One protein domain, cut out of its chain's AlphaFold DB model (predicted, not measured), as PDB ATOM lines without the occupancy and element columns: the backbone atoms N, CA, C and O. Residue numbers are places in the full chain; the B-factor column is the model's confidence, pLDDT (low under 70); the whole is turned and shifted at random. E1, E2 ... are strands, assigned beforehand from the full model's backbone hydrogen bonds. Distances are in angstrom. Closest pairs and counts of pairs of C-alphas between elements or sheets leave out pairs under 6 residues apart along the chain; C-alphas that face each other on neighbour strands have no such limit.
ATOM      1  N   ARG A  27     -42.624  -8.452  49.936       93.19
ATOM      2  CA  ARG A  27     -43.202  -7.246  49.332       93.19
ATOM      3  C   ARG A  27     -42.206  -6.434  48.529       93.19
ATOM      4  O   ARG A  27     -42.649  -5.590  47.762       93.19
ATOM      5  N   TYR A  28     -40.912  -6.703  48.640       94.31
ATOM      6  CA  TYR A  28     -39.898  -5.960  47.904       94.31
ATOM      7  C   TYR A  28     -39.031  -6.915  47.096       94.31
ATOM      8  O   TYR A  28     -38.650  -7.981  47.577       94.31
ATOM      9  N   LEU A  29     -38.750  -6.523  45.858       95.38
ATOM     10  CA  LEU A  29     -37.692  -7.076  45.029       95.38
ATOM     11  C   LEU A  29     -36.567  -6.047  44.984       95.38
ATOM     12  O   LEU A  29     -36.776  -4.947  44.471       95.38
ATOM     13  N   THR A  30     -35.387  -6.425  45.458       95.25
ATOM     14  CA  THR A  30     -34.182  -5.599  45.356       95.25
ATOM     15  C   THR A  30     -33.184  -6.257  44.415       95.25
ATOM     16  O   THR A  30     -32.953  -7.463  44.504       95.25
ATOM     17  N   LEU A  31     -32.588  -5.471  43.520       95.19
ATOM     18  CA  LEU A  31     -31.466  -5.865  42.672       95.19
ATOM     19  C   LEU A  31     -30.328  -4.870  42.895       95.19
ATOM     20  O   LEU A  31     -30.506  -3.672  42.702       95.19
ATOM     21  N   LYS A  32     -29.156  -5.378  43.268       93.94
ATOM     22  CA  LYS A  32     -27.954  -4.578  43.502       93.94
ATOM     23  C   LYS A  32     -26.782  -5.163  42.738       93.94
ATOM     24  O   LYS A  32     -26.418  -6.317  42.964       93.94
ATOM     25  N   GLU A  33     -26.159  -4.366  41.882       91.12
ATOM     26  CA  GLU A  33     -24.926  -4.743  41.192       91.12
ATOM     27  C   GLU A  33     -23.736  -3.951  41.746       91.12
ATOM     28  O   GLU A  33     -23.828  -2.760  42.036       91.12
ATOM     29  N   ARG A  34     -22.591  -4.618  41.891       87.94
ATOM     30  CA  ARG A  34     -21.309  -3.987  42.199       87.94
ATOM     31  C   ARG A  34     -20.381  -4.128  41.000       87.94
ATOM     32  O   ARG A  34     -20.147  -5.241  40.517       87.94
ATOM     33  N   ARG A  35     -19.832  -3.001  40.550       83.50
ATOM     34  CA  ARG A  35     -18.905  -2.907  39.412       83.50
ATOM     35  C   ARG A  35     -17.458  -2.863  39.905       83.50
ATOM     36  O   ARG A  35     -17.172  -2.254  40.933       83.50
ATOM     37  N   GLY A  36     -16.547  -3.493  39.164       66.50
ATOM     38  CA  GLY A  36     -15.108  -3.382  39.411       66.50
ATOM     39  C   GLY A  36     -14.568  -2.040  38.908       66.50
ATOM     40  O   GLY A  36     -14.685  -1.740  37.720       66.50
ATOM     41  N   GLY A  37     -13.985  -1.233  39.796       59.00
ATOM     42  CA  GLY A  37     -13.374   0.050  39.448       59.00
ATOM     43  C   GLY A  37     -11.874  -0.068  39.168       59.00
ATOM     44  O   GLY A  37     -11.149  -0.702  39.929       59.00
ATOM     45  N   MET A  38     -11.405   0.599  38.114       47.59
ATOM     46  CA  MET A  38     -10.043   1.132  38.050       47.59
ATOM     47  C   MET A  38     -10.203   2.651  38.054       47.59
ATOM     48  O   MET A  38     -11.074   3.159  37.352       47.59
ATOM     49  N   ALA A  39      -9.472   3.342  38.929       51.34
ATOM     50  CA  ALA A  39      -9.663   4.761  39.188       51.34
ATOM     51  C   ALA A  39      -9.467   5.591  37.912       51.34
ATOM     52  O   ALA A  39      -8.342   5.803  37.475       51.34
ATOM     53  N   GLU A  40     -10.563   6.105  37.372       47.00
ATOM     54  CA  GLU A  40     -10.563   7.290  36.531       47.00
ATOM     55  C   GLU A  40     -11.623   8.220  37.120       47.00
ATOM     56  O   GLU A  40     -12.788   7.851  37.294       47.00
ATOM     57  N   LYS A  41     -11.153   9.371  37.601       56.72
ATOM     58  CA  LYS A  41     -11.986  10.423  38.172       56.72
ATOM     59  C   LYS A  41     -12.805  11.014  37.032       56.72
ATOM     60  O   LYS A  41     -12.259  11.814  36.295       56.72
ATOM     61  N   ASP A  42     -14.078  10.645  36.944       46.53
ATOM     62  CA  ASP A  42     -15.148  11.554  36.538       46.53
ATOM     63  C   ASP A  42     -16.518  11.057  37.046       46.53
ATOM     64  O   ASP A  42     -16.896   9.898  36.910       46.53
ATOM     65  N   ASN A  43     -17.180  11.975  37.754       47.44
ATOM     66  CA  ASN A  43     -18.500  11.994  38.397       47.44
ATOM     67  C   ASN A  43     -19.339  10.699  38.560       47.44
ATOM     68  O   ASN A  43     -20.017  10.234  37.651       47.44
ATOM     69  N   LYS A  44     -19.429  10.269  39.832       47.78
ATOM     70  CA  LYS A  44     -20.574   9.615  40.504       47.78
ATOM     71  C   LYS A  44     -21.204   8.413  39.772       47.78
ATOM     72  O   LYS A  44     -22.330   8.481  39.294       47.78
ATOM     73  N   ILE A  45     -20.528   7.262  39.799       49.66
ATOM     74  CA  ILE A  45     -21.190   5.974  39.530       49.66
ATOM     75  C   ILE A  45     -21.961   5.589  40.793       49.66
ATOM     76  O   ILE A  45     -21.409   5.014  41.733       49.66
ATOM     77  N   GLU A  46     -23.229   5.986  40.840       50.03
ATOM     78  CA  GLU A  46     -24.187   5.506  41.828       50.03
ATOM     79  C   GLU A  46     -24.196   3.971  41.781       50.03
ATOM     80  O   GLU A  46     -24.233   3.368  40.708       50.03
ATOM     81  N   ASN A  47     -24.088   3.322  42.944       56.25
ATOM     82  CA  ASN A  47     -24.392   1.898  43.039       56.25
ATOM     83  C   ASN A  47     -25.840   1.743  42.559       56.25
ATOM     84  O   ASN A  47     -26.748   2.183  43.257       56.25
ATOM     85  N   GLU A  48     -26.039   1.193  41.361       69.69
ATOM     86  CA  GLU A  48     -27.368   0.990  40.788       69.69
ATOM     87  C   GLU A  48     -28.092  -0.073  41.622       69.69
ATOM     88  O   GLU A  48     -27.899  -1.282  41.471       69.69
ATOM     89  N   GLU A  49     -28.872   0.413  42.580       89.06
ATOM     90  CA  GLU A  49     -29.786  -0.367  43.391       89.06
ATOM     91  C   GLU A  49     -31.201  -0.110  42.886       89.06
ATOM     92  O   GLU A  49     -31.703   1.013  42.910       89.06
ATOM     93  N   TYR A  50     -31.845  -1.166  42.411       92.88
ATOM     94  CA  TYR A  50     -33.265  -1.157  42.112       92.88
ATOM     95  C   TYR A  50     -34.023  -1.730  43.304       92.88
ATOM     96  O   TYR A  50     -33.713  -2.834  43.749       92.88
ATOM     97  N   VAL A  51     -35.051  -1.018  43.766       93.56
ATOM     98  CA  VAL A  51     -36.017  -1.510  44.756       93.56
ATOM     99  C   VAL A  51     -37.417  -1.363  44.174       93.56
ATOM    100  O   VAL A  51     -37.862  -0.258  43.867       93.56
ATOM    101  N   GLY A  52     -38.122  -2.481  44.018       93.88
ATOM    102  CA  GLY A  52     -39.484  -2.521  43.495       93.88
ATOM    103  C   GLY A  52     -40.463  -3.146  44.480       93.88
ATOM    104  O   GLY A  52     -40.224  -4.240  44.989       93.88
ATOM    105  N   THR A  53     -41.603  -2.493  44.707       94.75
ATOM    106  CA  THR A  53     -42.684  -3.039  45.538       94.75
ATOM    107  C   THR A  53     -43.564  -4.015  44.753       94.75
ATOM    108  O   THR A  53     -44.091  -3.704  43.685       94.75
ATOM    109  N   ILE A  54     -43.810  -5.184  45.331       93.81
ATOM    110  CA  ILE A  54     -44.737  -6.207  44.855       93.81
ATOM    111  C   ILE A  54     -46.096  -5.946  45.512       93.81
ATOM    112  O   ILE A  54     -46.354  -6.351  46.649       93.81
ATOM    113  N   LYS A  55     -46.984  -5.245  44.800       90.50
ATOM    114  CA  LYS A  55     -48.324  -4.895  45.303       90.50
ATOM    115  C   LYS A  55     -49.104  -6.152  45.715       90.50
ATOM    116  O   LYS A  55     -49.262  -7.087  44.933       90.50
ATOM    117  N   GLY A  56     -49.594  -6.170  46.956       89.25
ATOM    118  CA  GLY A  56     -50.303  -7.318  47.545       89.25
ATOM    119  C   GLY A  56     -49.404  -8.476  48.013       89.25
ATOM    120  O   GLY A  56     -49.915  -9.467  48.547       89.25
ATOM    121  N   GLY A  57     -48.082  -8.338  47.852       91.38
ATOM    122  CA  GLY A  57     -47.078  -9.344  48.182       91.38
ATOM    123  C   GLY A  57     -47.052 -10.529  47.215       91.38
ATOM    124  O   GLY A  57     -47.999 -10.779  46.461       91.38
ATOM    125  N   LEU A  58     -45.952 -11.279  47.265       91.50
ATOM    126  CA  LEU A  58     -45.826 -12.551  46.560       91.50
ATOM    127  C   LEU A  58     -46.858 -13.565  47.057       91.50
ATOM    128  O   LEU A  58     -47.119 -13.685  48.255       91.50
ATOM    129  N   ARG A  59     -47.437 -14.302  46.111       89.94
ATOM    130  CA  ARG A  59     -48.398 -15.377  46.351       89.94
ATOM    131  C   ARG A  59     -47.904 -16.666  45.704       89.94
ATOM    132  O   ARG A  59     -47.165 -16.597  44.717       89.94
ATOM    133  N   PRO A  60     -48.340 -17.832  46.208       89.75
ATOM    134  CA  PRO A  60     -48.113 -19.100  45.530       89.75
ATOM    135  C   PRO A  60     -48.484 -18.987  44.051       89.75
ATOM    136  O   PRO A  60     -49.431 -18.279  43.711       89.75
ATOM    137  N   THR A  61     -47.740 -19.677  43.186       89.12
ATOM    138  CA  THR A  61     -47.873 -19.663  41.711       89.12
ATOM    139  C   THR A  61     -47.431 -18.381  40.991       89.12
ATOM    140  O   THR A  61     -47.359 -18.383  39.763       89.12
ATOM    141  N   MET A  62     -47.059 -17.307  41.701       92.94
ATOM    142  CA  MET A  62     -46.449 -16.142  41.053       92.94
ATOM    143  C   MET A  62     -45.037 -16.458  40.552       92.94
ATOM    144  O   MET A  62     -44.258 -17.134  41.223       92.94
ATOM    145  N   ARG A  63     -44.692 -15.900  39.389       91.69
ATOM    146  CA  ARG A  63     -43.346 -15.945  38.819       91.69
ATOM    147  C   ARG A  63     -42.769 -14.538  38.769       91.69
ATOM    148  O   ARG A  63     -43.377 -13.645  38.185       91.69
ATOM    149  N   LEU A  64     -41.583 -14.369  39.339       92.75
ATOM    150  CA  LEU A  64     -40.741 -13.204  39.095       92.75
ATOM    151  C   LEU A  64     -39.690 -13.571  38.059       92.75
ATOM    152  O   LEU A  64     -39.217 -14.706  38.031       92.75
ATOM    153  N   VAL A  65     -39.385 -12.619  37.188       94.88
ATOM    154  CA  VAL A  65     -38.347 -12.761  36.174       94.88
ATOM    155  C   VAL A  65     -37.481 -11.516  36.234       94.88
ATOM    156  O   VAL A  65     -37.998 -10.409  36.082       94.88
ATOM    157  N   VAL A  66     -36.182 -11.697  36.438       94.00
ATOM    158  CA  VAL A  66     -35.191 -10.621  36.369       94.00
ATOM    159  C   VAL A  66     -34.368 -10.829  35.107       94.00
ATOM    160  O   VAL A  66     -33.793 -11.895  34.891       94.00
ATOM    161  N   MET A  67     -34.341  -9.813  34.251       95.56
ATOM    162  CA  MET A  67     -33.582  -9.816  33.004       95.56
ATOM    163  C   MET A  67     -32.694  -8.586  32.960       95.56
ATOM    164  O   MET A  67     -33.070  -7.526  33.457       95.56
ATOM    165  N   GLY A  68     -31.539  -8.725  32.332       93.69
ATOM    166  CA  GLY A  68     -30.607  -7.624  32.170       93.69
ATOM    167  C   GLY A  68     -29.395  -8.043  31.363       93.69
ATOM    168  O   GLY A  68     -29.347  -9.144  30.820       93.69
ATOM    169  N   ILE A  69     -28.415  -7.151  31.305       94.75
ATOM    170  CA  ILE A  69     -27.099  -7.411  30.730       94.75
ATOM    171  C   ILE A  69     -26.105  -7.329  31.879       94.75
ATOM    172  O   ILE A  69     -26.094  -6.341  32.611       94.75
ATOM    173  N   VAL A  70     -25.294  -8.367  32.059       94.31
ATOM    174  CA  VAL A  70     -24.239  -8.361  33.076       94.31
ATOM    175  C   VAL A  70     -23.230  -7.273  32.723       94.31
ATOM    176  O   VAL A  70     -22.811  -7.170  31.568       94.31
ATOM    177  N   ASN A  71     -22.779  -6.482  33.699       92.56
ATOM    178  CA  ASN A  71     -21.746  -5.488  33.433       92.56
ATOM    179  C   ASN A  71     -20.489  -6.117  32.790       92.56
ATOM    180  O   ASN A  71     -20.145  -7.267  33.054       92.56
ATOM    181  N   LYS A  72     -19.758  -5.358  31.962       92.94
ATOM    182  CA  LYS A  72     -18.500  -5.822  31.341       92.94
ATOM    183  C   LYS A  72     -17.390  -6.119  32.360       92.94
ATOM    184  O   LYS A  72     -16.479  -6.883  32.059       92.94
ATOM    185  N   LYS A  73     -17.444  -5.517  33.553       92.88
ATOM    186  CA  LYS A  73     -16.514  -5.742  34.674       92.88
ATOM    187  C   LYS A  73     -17.304  -6.037  35.961       92.88
ATOM    188  O   LYS A  73     -17.303  -5.217  36.886       92.88
ATOM    189  N   PRO A  74     -18.023  -7.171  36.026       92.94
ATOM    190  CA  PRO A  74     -18.936  -7.448  37.122       92.94
ATOM    191  C   PRO A  74     -18.154  -7.959  38.338       92.94
ATOM    192  O   PRO A  74     -17.279  -8.817  38.212       92.94
ATOM    193  N   GLN A  75     -18.465  -7.447  39.529       94.69
ATOM    194  CA  GLN A  75     -17.893  -7.955  40.779       94.69
ATOM    195  C   GLN A  75     -18.891  -8.876  41.485       94.69
ATOM    196  O   GLN A  75     -18.589 -10.032  41.787       94.69
ATOM    197  N   SER A  76     -20.101  -8.371  41.726       95.31
ATOM    198  CA  SER A  76     -21.163  -9.123  42.392       95.31
ATOM    199  C   SER A  76     -22.539  -8.605  42.007       95.31
ATOM    200  O   SER A  76     -22.698  -7.409  41.787       95.31
ATOM    201  N   MET A  77     -23.537  -9.482  42.021       95.12
ATOM    202  CA  MET A  77     -24.950  -9.123  41.897       95.12
ATOM    203  C   MET A  77     -25.722  -9.755  43.053       95.12
ATOM    204  O   MET A  77     -25.469 -10.905  43.409       95.12
ATOM    205  N   VAL A  78     -26.661  -9.019  43.639       96.44
ATOM    206  CA  VAL A  78     -27.565  -9.519  44.676       96.44
ATOM    207  C   VAL A  78     -28.998  -9.278  44.238       96.44
ATOM    208  O   VAL A  78     -29.358  -8.146  43.934       96.44
ATOM    209  N   VAL A  79     -29.803 -10.336  44.230       96.62
ATOM    210  CA  VAL A  79     -31.259 -10.264  44.073       96.62
ATOM    211  C   VAL A  79     -31.889 -10.724  45.375       96.62
ATOM    212  O   VAL A  79     -31.539 -11.797  45.865       96.62
ATOM    213  N   SER A  80     -32.809  -9.952  45.946       96.25
ATOM    214  CA  SER A  80     -33.504 -10.350  47.171       96.25
ATOM    215  C   SER A  80     -35.000 -10.096  47.126       96.25
ATOM    216  O   SER A  80     -35.460  -9.112  46.554       96.25
ATOM    217  N   LEU A  81     -35.736 -10.994  47.777       95.94
ATOM    218  CA  LEU A  81     -37.156 -10.891  48.072       95.94
ATOM    219  C   LEU A  81     -37.311 -10.725  49.577       95.94
ATOM    220  O   LEU A  81     -37.029 -11.664  50.324       95.94
ATOM    221  N   SER A  82     -37.731  -9.544  50.017       94.56
ATOM    222  CA  SER A  82     -37.853  -9.221  51.440       94.56
ATOM    223  C   SER A  82     -39.271  -8.850  51.827       94.56
ATOM    224  O   SER A  82     -40.082  -8.412  51.001       94.56
ATOM    225  N   SER A  83     -39.588  -9.075  53.095       91.25
ATOM    226  CA  SER A  83     -40.792  -8.561  53.726       91.25
ATOM    227  C   SER A  83     -40.620  -7.110  54.169       91.25
ATOM    228  O   SER A  83     -39.549  -6.522  54.013       91.25
ATOM    229  N   ASP A  84     -41.679  -6.531  54.733       86.75
ATOM    230  CA  ASP A  84     -41.541  -5.286  55.481       86.75
ATOM    231  C   ASP A  84     -40.550  -5.469  56.648       86.75
ATOM    232  O   ASP A  84     -40.483  -6.570  57.216       86.75
ATOM    233  N   PRO A  85     -39.775  -4.421  56.986       78.31
ATOM    234  CA  PRO A  85     -39.027  -4.373  58.234       78.31
ATOM    235  C   PRO A  85     -39.978  -4.558  59.415       78.31
ATOM    236  O   PRO A  85     -41.135  -4.136  59.365       78.31
ATOM    237  N   VAL A  86     -39.488  -5.186  60.476       70.31
ATOM    238  CA  VAL A  86     -40.204  -5.247  61.753       70.31
ATOM    239  C   VAL A  86     -39.594  -4.166  62.644       70.31
ATOM    240  O   VAL A  86     -38.397  -3.939  62.564       70.31
ATOM    241  N   GLU A  87     -40.380  -3.483  63.477       68.50
ATOM    242  CA  GLU A  87     -39.920  -2.330  64.285       68.50
ATOM    243  C   GLU A  87     -38.638  -2.597  65.108       68.50
ATOM    244  O   GLU A  87     -37.850  -1.688  65.350       68.50
ATOM    245  N   GLU A  88     -38.404  -3.844  65.519       66.94
ATOM    246  CA  GLU A  88     -37.225  -4.260  66.294       66.94
ATOM    247  C   GLU A  88     -36.000  -4.606  65.423       66.94
ATOM    248  O   GLU A  88     -34.888  -4.726  65.941       66.94
ATOM    249  N   ASP A  89     -36.182  -4.759  64.108       66.44
ATOM    250  CA  ASP A  89     -35.156  -5.175  63.156       66.44
ATOM    251  C   ASP A  89     -35.152  -4.273  61.916       66.44
ATOM    252  O   ASP A  89     -35.995  -4.371  61.017       66.44
ATOM    253  N   PHE A  90     -34.156  -3.385  61.863       67.06
ATOM    254  CA  PHE A  90     -33.960  -2.462  60.744       67.06
ATOM    255  C   PHE A  90     -33.748  -3.190  59.404       67.06
ATOM    256  O   PHE A  90     -33.989  -2.602  58.348       67.06
ATOM    257  N   GLU A  91     -33.321  -4.459  59.428       72.38
ATOM    258  CA  GLU A  91     -33.359  -5.352  58.272       72.38
ATOM    259  C   GLU A  91     -34.596  -6.257  58.378       72.38
ATOM    260  O   GLU A  91     -34.734  -7.046  59.300       72.38
ATOM    261  N   GLY A  92     -35.522  -6.185  57.421       83.50
ATOM    262  CA  GLY A  92     -36.637  -7.138  57.365       83.50
ATOM    263  C   GLY A  92     -36.177  -8.583  57.117       83.50
ATOM    264  O   GLY A  92     -35.022  -8.857  56.768       83.50
ATOM    265  N   ASP A  93     -37.107  -9.530  57.241       91.38
ATOM    266  CA  ASP A  93     -36.863 -10.904  56.808       91.38
ATOM    267  C   ASP A  93     -36.694 -10.971  55.281       91.38
ATOM    268  O   ASP A  93     -37.302 -10.227  54.501       91.38
ATOM    269  N   VAL A  94     -35.850 -11.902  54.839       94.12
ATOM    270  CA  VAL A  94     -35.526 -12.119  53.429       94.12
ATOM    271  C   VAL A  94     -35.921 -13.541  53.070       94.12
ATOM    272  O   VAL A  94     -35.209 -14.490  53.391       94.12
ATOM    273  N   GLY A  95     -37.049 -13.698  52.379       93.69
ATOM    274  CA  GLY A  95     -37.542 -15.012  51.965       93.69
ATOM    275  C   GLY A  95     -36.633 -15.692  50.939       93.69
ATOM    276  O   GLY A  95     -36.553 -16.917  50.900       93.69
ATOM    277  N   LEU A  96     -35.918 -14.906  50.128       95.50
ATOM    278  CA  LEU A  96     -34.886 -15.402  49.221       95.50
ATOM    279  C   LEU A  96     -33.849 -14.317  48.953       95.50
ATOM    280  O   LEU A  96     -34.195 -13.222  48.521       95.50
ATOM    281  N   GLN A  97     -32.577 -14.645  49.123       97.00
ATOM    282  CA  GLN A  97     -31.452 -13.873  48.619       97.00
ATOM    283  C   GLN A  97     -30.632 -14.740  47.673       97.00
ATOM    284  O   GLN A  97     -30.234 -15.843  48.034       97.00
ATOM    285  N   VAL A  98     -30.336 -14.215  46.490       97.06
ATOM    286  CA  VAL A  98     -29.422 -14.799  45.511       97.06
ATOM    287  C   VAL A  98     -28.220 -13.875  45.385       97.06
ATOM    288  O   VAL A  98     -28.343 -12.754  44.896       97.06
ATOM    289  N   LYS A  99     -27.050 -14.335  45.830       96.69
ATOM    290  CA  LYS A  99     -25.766 -13.640  45.692       96.69
ATOM    291  C   LYS A  99     -24.949 -14.304  44.594       96.69
ATOM    292  O   LYS A  99     -24.584 -15.470  44.707       96.69
ATOM    293  N   VAL A 100     -24.627 -13.548  43.557       96.69
ATOM    294  CA  VAL A 100     -23.736 -13.954  42.472       96.69
ATOM    295  C   VAL A 100     -22.384 -13.292  42.695       96.69
ATOM    296  O   VAL A 100     -22.290 -12.068  42.758       96.69
ATOM    297  N   ASN A 101     -21.333 -14.099  42.808       96.19
ATOM    298  CA  ASN A 101     -19.949 -13.647  42.808       96.19
ATOM    299  C   ASN A 101     -19.317 -14.053  41.476       96.19
ATOM    300  O   ASN A 101     -19.102 -15.239  41.219       96.19
ATOM    301  N   PHE A 102     -19.029 -13.066  40.629       95.50
ATOM    302  CA  PHE A 102     -18.528 -13.315  39.279       95.50
ATOM    303  C   PHE A 102     -17.063 -13.757  39.273       95.50
ATOM    304  O   PHE A 102     -16.688 -14.593  38.456       95.50
ATOM    305  N   LEU A 103     -16.254 -13.259  40.216       93.31
ATOM    306  CA  LEU A 103     -14.841 -13.625  40.332       93.31
ATOM    307  C   LEU A 103     -14.681 -15.086  40.770       93.31
ATOM    308  O   LEU A 103     -13.928 -15.843  40.167       93.31
ATOM    309  N   ALA A 104     -15.435 -15.490  41.792       94.94
ATOM    310  CA  ALA A 104     -15.449 -16.861  42.297       94.94
ATOM    311  C   ALA A 104     -16.322 -17.807  41.454       94.94
ATOM    312  O   ALA A 104     -16.377 -18.998  41.750       94.94
ATOM    313  N   LYS A 105     -17.035 -17.285  40.443       95.50
ATOM    314  CA  LYS A 105     -18.040 -18.016  39.654       95.50
ATOM    315  C   LYS A 105     -19.015 -18.803  40.540       95.50
ATOM    316  O   LYS A 105     -19.317 -19.968  40.286       95.50
ATOM    317  N   ALA A 106     -19.500 -18.154  41.595       95.94
ATOM    318  CA  ALA A 106     -20.334 -18.769  42.618       95.94
ATOM    319  C   ALA A 106     -21.714 -18.112  42.678       95.94
ATOM    320  O   ALA A 106     -21.847 -16.895  42.534       95.94
ATOM    321  N   VAL A 107     -22.736 -18.925  42.936       96.69
ATOM    322  CA  VAL A 107     -24.098 -18.468  43.227       96.69
ATOM    323  C   VAL A 107     -24.495 -19.040  44.577       96.69
ATOM    324  O   VAL A 107     -24.513 -20.257  44.750       96.69
ATOM    325  N   GLN A 108     -24.802 -18.165  45.527       97.19
ATOM    326  CA  GLN A 108     -25.236 -18.537  46.868       97.19
ATOM    327  C   GLN A 108     -26.688 -18.129  47.061       97.19
ATOM    328  O   GLN A 108     -27.066 -16.999  46.747       97.19
ATOM    329  N   ARG A 109     -27.495 -19.044  47.592       97.19
ATOM    330  CA  ARG A 109     -28.891 -18.799  47.949       97.19
ATOM    331  C   ARG A 109     -29.061 -18.945  49.449       97.19
ATOM    332  O   ARG A 109     -28.516 -19.876  50.033       97.19
ATOM    333  N   ASN A 110     -29.779 -18.025  50.072       97.31
ATOM    334  CA  ASN A 110     -30.077 -18.105  51.498       97.31
ATOM    335  C   ASN A 110     -31.392 -17.377  51.811       97.31
ATOM    336  O   ASN A 110     -31.897 -16.619  50.981       97.31
ATOM    337  N   ALA A 111     -31.924 -17.597  53.005       95.81
ATOM    338  CA  ALA A 111     -33.055 -16.880  53.566       95.81
ATOM    339  C   ALA A 111     -32.691 -16.354  54.960       95.81
ATOM    340  O   ALA A 111     -31.895 -16.966  55.677       95.81
ATOM    341  N   ARG A 112     -33.282 -15.219  55.328       93.06
ATOM    342  CA  ARG A 112     -33.206 -14.626  56.661       93.06
ATOM    343  C   ARG A 112     -34.595 -14.676  57.275       93.06
ATOM    344  O   ARG A 112     -35.509 -14.086  56.704       93.06
ATOM    345  N   LEU A 113     -34.745 -15.424  58.362       89.38
ATOM    346  CA  LEU A 113     -36.024 -15.664  59.029       89.38
ATOM    347  C   LEU A 113     -35.890 -15.336  60.510       89.38
ATOM    348  O   LEU A 113     -34.947 -15.808  61.153       89.38
ATOM    349  N   ALA A 114     -36.829 -14.553  61.039       88.06
ATOM    350  CA  ALA A 114     -36.778 -14.030  62.401       88.06
ATOM    351  C   ALA A 114     -35.390 -13.450  62.733       88.06
ATOM    352  O   ALA A 114     -34.765 -13.817  63.730       88.06
ATOM    353  N   GLY A 115     -34.856 -12.631  61.824       87.44
ATOM    354  CA  GLY A 115     -33.571 -11.955  62.004       87.44
ATOM    355  C   GLY A 115     -32.318 -12.797  61.712       87.44
ATOM    356  O   GLY A 115     -31.207 -12.266  61.671       87.44
ATOM    357  N   ASN A 116     -32.459 -14.105  61.470       90.31
ATOM    358  CA  ASN A 116     -31.332 -15.035  61.384       90.31
ATOM    359  C   ASN A 116     -31.154 -15.607  59.977       90.31
ATOM    360  O   ASN A 116     -32.100 -16.108  59.371       90.31
ATOM    361  N   TRP A 117     -29.921 -15.580  59.464       94.44
ATOM    362  CA  TRP A 117     -29.576 -16.248  58.207       94.44
ATOM    363  C   TRP A 117     -29.525 -17.765  58.386       94.44
ATOM    364  O   TRP A 117     -28.930 -18.274  59.335       94.44
ATOM    365  N   GLY A 118     -30.112 -18.488  57.436       95.19
ATOM    366  CA  GLY A 118     -30.022 -19.940  57.363       95.19
ATOM    367  C   GLY A 118     -28.677 -20.442  56.827       95.19
ATOM    368  O   GLY A 118     -27.702 -19.704  56.655       95.19
ATOM    369  N   THR A 119     -28.624 -21.738  56.522       96.25
ATOM    370  CA  THR A 119     -27.482 -22.349  55.828       96.25
ATOM    371  C   THR A 119     -27.518 -22.002  54.339       96.25
ATOM    372  O   THR A 119     -28.503 -22.284  53.664       96.25
ATOM    373  N   SER A 120     -26.433 -21.430  53.814       95.50
ATOM    374  CA  SER A 120     -26.348 -21.068  52.395       95.50
ATOM    375  C   SER A 120     -26.297 -22.294  51.476       95.50
ATOM    376  O   SER A 120     -25.465 -23.186  51.651       95.50
ATOM    377  N   GLU A 121     -27.110 -22.281  50.425       96.75
ATOM    378  CA  GLU A 121     -27.074 -23.243  49.327       96.75
ATOM    379  C   GLU A 121     -26.180 -22.735  48.191       96.75
ATOM    380  O   GLU A 121     -26.486 -21.733  47.538       96.75
TER     381      GLU A 121
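AT A GLANCE: This is residues 27 to 121 of the 137 residues of the protein "Galectin" of Oncorhynchus mykiss (UniProt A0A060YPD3). You are looking at one twisted wall of five antiparallel strands, with a long stretch of chain, residues 54 to 66 and the short strand E3, folding back over one of its faces. The link between E1 and E2 reaches past one end of the wall, where residues 38 to 44 stick out, and the link between E4 and E5 loops away on the side opposite E3. The printed part has 95 residues with no named helix and six named strands, E1 to E6 in chain order; the sheet runs E2, E1, E4, E5, E6. The class is all strand, though under half of the residues, 41 of 95, are in named strands. The whole is only just loose, close to compact, with a radius of gyration of the C-alphas of 15.2 A and spans of 43 by 29 by 28 A.

IN THESE COORDINATES: Find C-alpha 28 at (-39.898, -5.960, 47.904); from there E1, residues 28 to 35, runs 22.9 A. E2 is residues 49 to 53, 13.3 A long, and E3 is residues 67 to 69. At C-alpha 74, (-18.936, -7.448, 37.122), begins E4, residues 74 to 82, the longest strand by residues at 23.8 A. E5, residues 94 to 101, covers 18.9 A. E6, residues 106 to 113, covers 22.9 A and ends at C-alpha 113, (-36.024, -15.664, 59.029).

HOW THE PARTS SIT: Start at the edge strand E2, which forms an antiparallel hairpin with E1 at 172 degrees; look for N 52 and O 29, 2.8 A apart. On E1's other side is E4, antiparallel at 169 degrees, with N 34 and O 76 at 2.8 A. E4, E5 and E6 form a meander, each strand the antiparallel neighbour of the one before. In the hairpin of E4 and E5, at 174 degrees, N 81 and O 96 are 2.8 A apart. In that of E5 and the edge strand E6, at 160 degrees, find N 97 and O 110 at 2.8 A. E3 pairs with no named strand and is apart from E1, E2, E4, E5 and E6. Residues 112 to 113, which belong to E6, form a short antiparallel pairing with residues 116 to 117, which follow E6 in the chain.

THE WHOLE: The C-alphas of Lys 41 and Pro 60 are the two farthest apart, 47.2 A. The printed part has no cut. The links E1 to E2, E2 to E3 and E4 to E5 are long; E3 to E4 and E5 to E6 are tight. Mean pLDDT of the printed part is 86.2, and you will find values under 70 at residues 36 to 48 and 87 to 90.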